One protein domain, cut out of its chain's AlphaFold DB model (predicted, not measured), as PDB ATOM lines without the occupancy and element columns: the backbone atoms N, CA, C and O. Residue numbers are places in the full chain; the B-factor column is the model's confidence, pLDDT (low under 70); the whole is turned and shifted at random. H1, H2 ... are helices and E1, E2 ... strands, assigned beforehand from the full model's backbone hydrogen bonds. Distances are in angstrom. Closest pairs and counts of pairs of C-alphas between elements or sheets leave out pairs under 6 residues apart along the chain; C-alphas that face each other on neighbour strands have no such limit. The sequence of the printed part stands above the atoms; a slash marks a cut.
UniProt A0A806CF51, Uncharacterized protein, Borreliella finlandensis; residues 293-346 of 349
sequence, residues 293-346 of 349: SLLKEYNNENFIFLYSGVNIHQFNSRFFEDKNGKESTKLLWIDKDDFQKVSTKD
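Overview. This is residues 293 to 346 of the 349 residues of an uncharacterized protein of Borreliella finlandensis (UniProt A0A806CF51). With little regular structure, this is a small two-stranded hairpin, E1 and E2, with helix H1 at one end and a wide unnamed loop, residues 306 to 332, reaching away at the other. The 54 printed residues hold E1, E2 and H1 in that order; the class is mixed, with 16 residues in named elements. The whole is only just loose, close to compact, with a radius of gyration of the C-alphas of 12.5 A and spans of 33 by 22 by 19 A.

Arrangement. E1, residues 303 to 305, and E2, residues 333 to 335, form an antiparallel hairpin at 148 degrees; N 304 and O 334, 2.8 A apart, are within hydrogen-bond range. Residues 295 to 296 pair antiparallel with residues 333 to 334 of E2. H1, residues 336 to 345, follows E2 by a tight link; the closest C-alphas of E1 and H1, Phe 303 and Lys 336, are 5.6 A apart. In H1, 5 of 6 O i to N i+4 pairs are within hydrogen-bond range.

Along the chain. E1, 6.6 A long, begins at C-alpha 303 (110.186, 133.270, 100.043). E2 measures 6.9 A. H1, 14.6 A, ends at C-alpha 345 (97.352, 122.877, 90.052).

Size, cuts and confidence. The two C-alphas farthest apart, Lys 323 and Lys 345, are 35.4 A apart. The printed part has no cut; the link E1 to E2 is long. Low-confidence residues, with pLDDT under 70, include 319 to 330.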
ATOM      1  N   SER A 293     113.371 120.462  94.360       76.50
ATOM      2  CA  SER A 293     114.031 121.545  93.612       76.50
ATOM      3  C   SER A 293     113.431 122.935  93.871       76.50
ATOM      4  O   SER A 293     114.133 123.944  93.742       76.50
ATOM      5  N   LEU A 294     112.150 122.978  94.253       79.88
ATOM      6  CA  LEU A 294     111.426 124.204  94.593       79.88
ATOM      7  C   LEU A 294     111.730 124.678  96.019       79.88
ATOM      8  O   LEU A 294     111.448 125.824  96.351       79.88
ATOM      9  N   LEU A 295     112.301 123.811  96.862       84.38
ATOM     10  CA  LEU A 295     112.635 124.141  98.240       84.38
ATOM     11  C   LEU A 295     114.071 124.656  98.334       84.38
ATOM     12  O   LEU A 295     114.998 124.068  97.774       84.38
ATOM     13  N   LYS A 296     114.249 125.764  99.047       84.69
ATOM     14  CA  LYS A 296     115.528 126.435  99.276       84.69
ATOM     15  C   LYS A 296     115.905 126.342 100.748       84.69
ATOM     16  O   LYS A 296     115.053 126.461 101.621       84.69
ATOM     17  N   GLU A 297     117.191 126.141 101.013       84.88
ATOM     18  CA  GLU A 297     117.752 126.053 102.372       84.88
ATOM     19  C   GLU A 297     118.224 127.421 102.898       84.88
ATOM     20  O   GLU A 297     118.901 127.511 103.915       84.88
ATOM     21  N   TYR A 298     117.870 128.493 102.189       82.44
ATOM     22  CA  TYR A 298     118.182 129.873 102.528       82.44
ATOM     23  C   TYR A 298     116.919 130.725 102.428       82.44
ATOM     24  O   TYR A 298     116.003 130.413 101.664       82.44
ATOM     25  N   ASN A 299     116.890 131.807 103.200       83.19
ATOM     26  CA  ASN A 299     115.792 132.759 103.206       83.19
ATOM     27  C   ASN A 299     116.026 133.883 102.178       83.19
ATOM     28  O   ASN A 299     117.160 134.299 101.946       83.19
ATOM     29  N   ASN A 300     114.942 134.383 101.592       85.06
ATOM     30  CA  ASN A 300     114.883 135.570 100.746       85.06
ATOM     31  C   ASN A 300     113.537 136.278 101.016       85.06
ATOM     32  O   ASN A 300     112.560 135.619 101.362       85.06
ATOM     33  N   GLU A 301     113.454 137.596 100.836       86.88
ATOM     34  CA  GLU A 301     112.227 138.395 101.034       86.88
ATOM     35  C   GLU A 301     111.012 137.881 100.231       86.88
ATOM     36  O   GLU A 301     109.852 137.996 100.655       86.88
ATOM     37  N   ASN A 302     111.271 137.252  99.082       88.69
ATOM     38  CA  ASN A 302     110.240 136.660  98.230       88.69
ATOM     39  C   ASN A 302     109.864 135.222  98.599       88.69
ATOM     40  O   ASN A 302     109.014 134.629  97.936       88.69
ATOM     41  N   PHE A 303     110.447 134.649  99.651       88.88
ATOM     42  CA  PHE A 303     110.186 133.270 100.043       88.88
ATOM     43  C   PHE A 303     109.201 133.163 101.211       88.88
ATOM     44  O   PHE A 303     109.047 134.060 102.037       88.88
ATOM     45  N   ILE A 304     108.518 132.023 101.275       85.50
ATOM     46  CA  ILE A 304     107.632 131.618 102.363       85.50
ATOM     47  C   ILE A 304     108.303 130.475 103.118       85.50
ATOM     48  O   ILE A 304     108.763 129.503 102.514       85.50
ATOM     49  N   PHE A 305     108.335 130.578 104.446       83.62
ATOM     50  CA  PHE A 305     108.863 129.522 105.303       83.62
ATOM     51  C   PHE A 305     107.945 128.296 105.301       83.62
ATOM     52  O   PHE A 305     106.740 128.407 105.544       83.62
ATOM     53  N   LEU A 306     108.515 127.112 105.075       78.25
ATOM     54  CA  LEU A 306     107.787 125.852 105.135       78.25
ATOM     55  C   LEU A 306     107.859 125.268 106.551       78.25
ATOM     56  O   LEU A 306     108.840 124.624 106.921       78.25
ATOM     57  N   TYR A 307     106.780 125.424 107.322       74.12
ATOM     58  CA  TYR A 307     106.644 124.729 108.602       74.12
ATOM     59  C   TYR A 307     106.537 123.217 108.390       74.12
ATOM     60  O   TYR A 307     105.622 122.722 107.729       74.12
ATOM     61  N   SER A 308     107.454 122.473 109.003       69.81
ATOM     62  CA  SER A 308     107.426 121.014 109.064       69.81
ATOM     63  C   SER A 308     107.337 120.533 110.513       69.81
ATOM     64  O   SER A 308     107.471 121.319 111.452       69.81
ATOM     65  N   GLY A 309     107.125 119.230 110.723       69.00
ATOM     66  CA  GLY A 309     107.015 118.661 112.073       69.00
ATOM     67  C   GLY A 309     108.236 118.926 112.964       69.00
ATOM     68  O   GLY A 309     108.091 118.986 114.179       69.00
ATOM     69  N   VAL A 310     109.418 119.155 112.379       70.88
ATOM     70  CA  VAL A 310     110.641 119.490 113.131       70.88
ATOM     71  C   VAL A 310     110.627 120.917 113.689       70.88
ATOM     72  O   VAL A 310     111.381 121.221 114.604       70.88
ATOM     73  N   ASN A 311     109.746 121.780 113.172       75.56
ATOM     74  CA  ASN A 311     109.582 123.171 113.598       75.56
ATOM     75  C   ASN A 311     108.477 123.330 114.657       75.56
ATOM     76  O   ASN A 311     108.031 124.443 114.925       75.56
ATOM     77  N   ILE A 312     107.979 122.225 115.221       71.31
ATOM     78  CA  ILE A 312     106.868 122.218 116.174       71.31
ATOM     79  C   ILE A 312     107.330 121.536 117.463       71.31
ATOM     80  O   ILE A 312     107.454 120.313 117.521       71.31
ATOM     81  N   HIS A 313     107.528 122.315 118.525       67.06
ATOM     82  CA  HIS A 313     107.820 121.778 119.851       67.06
ATOM     83  C   HIS A 313     106.511 121.591 120.628       67.06
ATOM     84  O   HIS A 313     105.861 122.569 120.994       67.06
ATOM     85  N   GLN A 314     106.106 120.337 120.862       69.62
ATOM     86  CA  GLN A 314     104.883 119.989 121.609       69.62
ATOM     87  C   GLN A 314     103.654 120.813 121.173       69.62
ATOM     88  O   GLN A 314     103.008 121.477 121.979       69.62
ATOM     89  N   PHE A 315     103.340 120.776 119.874       67.00
ATOM     90  CA  PHE A 315     102.211 121.491 119.253       67.00
ATOM     91  C   PHE A 315     102.324 123.022 119.208       67.00
ATOM     92  O   PHE A 315     101.373 123.683 118.796       67.00
ATOM     93  N   ASN A 316     103.470 123.602 119.574       65.94
ATOM     94  CA  ASN A 316     103.680 125.041 119.511       65.94
ATOM     95  C   ASN A 316     104.925 125.380 118.680       65.94
ATOM     96  O   ASN A 316     106.059 125.073 119.049       65.94
ATOM     97  N   SER A 317     104.700 126.032 117.540       68.25
ATOM     98  CA  SER A 317     105.763 126.480 116.637       68.25
ATOM     99  C   SER A 317     106.515 127.715 117.136       68.25
ATOM    100  O   SER A 317     107.598 127.999 116.643       68.25
ATOM    101  N   ARG A 318     105.993 128.444 118.133       72.38
ATOM    102  CA  ARG A 318     106.640 129.652 118.682       72.38
ATOM    103  C   ARG A 318     107.859 129.348 119.547       72.38
ATOM    104  O   ARG A 318     108.664 130.237 119.773       72.38
ATOM    105  N   PHE A 319     107.975 128.117 120.041       69.31
ATOM    106  CA  PHE A 319     109.154 127.648 120.775       69.31
ATOM    107  C   PHE A 319     110.234 127.082 119.848       69.31
ATOM    108  O   PHE A 319     111.249 126.572 120.321       69.31
ATOM    109  N   PHE A 320     110.017 127.132 118.532       66.31
ATOM    110  CA  PHE A 320     111.082 126.859 117.588       66.31
ATOM    111  C   PHE A 320     112.065 128.032 117.600       66.31
ATOM    112  O   PHE A 320     111.751 129.127 117.142       66.31
ATOM    113  N   GLU A 321     113.264 127.779 118.110       63.28
ATOM    114  CA  GLU A 321     114.421 128.642 117.911       63.28
ATOM    115  C   GLU A 321     115.337 127.944 116.907       63.28
ATOM    116  O   GLU A 321     115.566 126.740 117.020       63.28
ATOM    117  N   ASP A 322     115.874 128.683 115.936       59.25
ATOM    118  CA  ASP A 322     116.744 128.150 114.873       59.25
ATOM    119  C   ASP A 322     117.919 127.315 115.429       59.25
ATOM    120  O   ASP A 322     118.297 126.281 114.887       59.25
ATOM    121  N   LYS A 323     118.409 127.691 116.617       55.06
ATOM    122  CA  LYS A 323     119.490 127.013 117.349       55.06
ATOM    123  C   LYS A 323     119.106 125.656 117.961       55.06
ATOM    124  O   LYS A 323     119.996 124.904 118.341       55.06
ATOM    125  N   ASN A 324     117.810 125.350 118.073       49.97
ATOM    126  CA  ASN A 324     117.278 124.129 118.699       49.97
ATOM    127  C   ASN A 324     116.890 123.048 117.674       49.97
ATOM    128  O   ASN A 324     116.461 121.955 118.055       49.97
ATOM    129  N   GLY A 325     117.033 123.323 116.373       52.56
ATOM    130  CA  GLY A 325     117.030 122.267 115.366       52.56
ATOM    131  C   GLY A 325     118.216 121.332 115.606       52.56
ATOM    132  O   GLY A 325     119.312 121.785 115.921       52.56
ATOM    133  N   LYS A 326     118.037 120.014 115.447       50.94
ATOM    134  CA  LYS A 326     119.206 119.126 115.323       50.94
ATOM    135  C   LYS A 326     120.066 119.675 114.178       50.94
ATOM    136  O   LYS A 326     119.497 120.075 113.168       50.94
ATOM    137  N   GLU A 327     121.397 119.633 114.266       48.66
ATOM    138  CA  GLU A 327     122.307 120.087 113.187       48.66
ATOM    139  C   GLU A 327     121.965 119.496 111.796       48.66
ATOM    140  O   GLU A 327     122.352 120.027 110.761       48.66
ATOM    141  N   SER A 328     121.186 118.407 111.751       49.31
ATOM    142  CA  SER A 328     120.678 117.756 110.542       49.31
ATOM    143  C   SER A 328     119.345 118.289 109.979       49.31
ATOM    144  O   SER A 328     118.941 117.859 108.897       49.31
ATOM    145  N   THR A 329     118.585 119.122 110.698       57.81
ATOM    146  CA  THR A 329     117.253 119.583 110.259       57.81
ATOM    147  C   THR A 329     117.348 120.904 109.520       57.81
ATOM    148  O   THR A 329     117.390 121.971 110.119       57.81
ATOM    149  N   LYS A 330     117.370 120.811 108.193       68.88
ATOM    150  CA  LYS A 330     117.458 121.961 107.301       68.88
ATOM    151  C   LYS A 330     116.158 122.765 107.308       68.88
ATOM    152  O   LYS A 330     115.082 122.190 107.136       68.88
ATOM    153  N   LEU A 331     116.261 124.082 107.473       79.56
ATOM    154  CA  LEU A 331     115.149 125.000 107.237       79.56
ATOM    155  C   LEU A 331     114.813 125.030 105.749       79.56
ATOM    156  O   LEU A 331     115.715 125.060 104.916       79.56
ATOM    157  N   LEU A 332     113.525 125.019 105.415       83.44
ATOM    158  CA  LEU A 332     113.069 124.975 104.030       83.44
ATOM    159  C   LEU A 332     112.170 126.170 103.733       83.44
ATOM    160  O   LEU A 332     111.258 126.495 104.491       83.44
ATOM    161  N   TRP A 333     112.430 126.793 102.596       87.38
ATOM    162  CA  TRP A 333     111.731 127.956 102.075       87.38
ATOM    163  C   TRP A 333     111.244 127.659 100.658       87.38
ATOM    164  O   TRP A 333     111.863 126.868  99.950       87.38
ATOM    165  N   ILE A 334     110.143 128.267 100.231       86.75
ATOM    166  CA  ILE A 334     109.643 128.173  98.854       86.75
ATOM    167  C   ILE A 334     109.393 129.571  98.304       86.75
ATOM    168  O   ILE A 334     108.892 130.437  99.018       86.75
ATOM    169  N   ASP A 335     109.731 129.790  97.039       89.19
ATOM    170  CA  ASP A 335     109.401 131.032  96.350       89.19
ATOM    171  C   ASP A 335     107.876 131.233  96.252       89.19
ATOM    172  O   ASP A 335     107.131 130.273  96.028       89.19
ATOM    173  N   LYS A 336     107.395 132.467  96.456       87.06
ATOM    174  CA  LYS A 336     105.959 132.801  96.427       87.06
ATOM    175  C   LYS A 336     105.292 132.407  95.105       87.06
ATOM    176  O   LYS A 336     104.174 131.884  95.137       87.06
ATOM    177  N   ASP A 337     105.963 132.586  93.971       85.75
ATOM    178  CA  ASP A 337     105.406 132.267  92.656       85.75
ATOM    179  C   ASP A 337     105.355 130.753  92.442       85.75
ATOM    180  O   ASP A 337     104.369 130.209  91.937       85.75
ATOM    181  N   ASP A 338     106.393 130.038  92.873       83.06
ATOM    182  CA  ASP A 338     106.407 128.575  92.821       83.06
ATOM    183  C   ASP A 338     105.361 127.964  93.760       83.06
ATOM    184  O   ASP A 338     104.682 127.000  93.392       83.06
ATOM    185  N   PHE A 339     105.145 128.562  94.933       80.69
ATOM    186  CA  PHE A 339     104.056 128.186  95.828       80.69
ATOM    187  C   PHE A 339     102.685 128.371  95.165       80.69
ATOM    188  O   PHE A 339     101.849 127.463  95.230       80.69
ATOM    189  N   GLN A 340     102.452 129.492  94.474       78.38
ATOM    190  CA  GLN A 340     101.206 129.724  93.738       78.38
ATOM    191  C   GLN A 340     100.997 128.698  92.617       78.38
ATOM    192  O   GLN A 340      99.912 128.119  92.509       78.38
ATOM    193  N   LYS A 341     102.030 128.391  91.820       75.12
ATOM    194  CA  LYS A 341     101.960 127.374  90.747       75.12
ATOM    195  C   LYS A 341     101.605 125.986  91.280       75.12
ATOM    196  O   LYS A 341     100.888 125.228  90.628       75.12
ATOM    197  N   VAL A 342     102.130 125.630  92.452       70.88
ATOM    198  CA  VAL A 342     101.895 124.319  93.066       70.88
ATOM    199  C   VAL A 342     100.526 124.244  93.746       70.88
ATOM    200  O   VAL A 342      99.883 123.196  93.697       70.88
ATOM    201  N   SER A 343     100.062 125.347  94.333       63.84
ATOM    202  CA  SER A 343      98.779 125.415  95.044       63.84
ATOM    203  C   SER A 343      97.574 125.501  94.101       63.84
ATOM    204  O   SER A 343      96.494 125.021  94.431       63.84
ATOM    205  N   THR A 344      97.748 126.071  92.906       58.31
ATOM    206  CA  THR A 344      96.681 126.211  91.897       58.31
ATOM    207  C   THR A 344      96.435 124.930  91.098       58.31
ATOM    208  O   THR A 344      95.290 124.636  90.762       58.31
ATOM    209  N   LYS A 345      97.474 124.124  90.834       52.88
ATOM    210  CA  LYS A 345      97.352 122.877  90.052       52.88
ATOM    211  C   LYS A 345      96.699 121.707  90.797       52.88
ATOM    212  O   LYS A 345      96.193 120.807  90.144       52.88
ATOM    213  N   ASP A 346      96.716 121.700  92.130       49.84
ATOM    214  CA  ASP A 346      96.232 120.570  92.945       49.84
ATOM    215  C   ASP A 346      94.833 120.812  93.575       49.84
ATOM    216  O   ASP A 346      94.345 119.947  94.299       49.84
TER     217      ASP A 346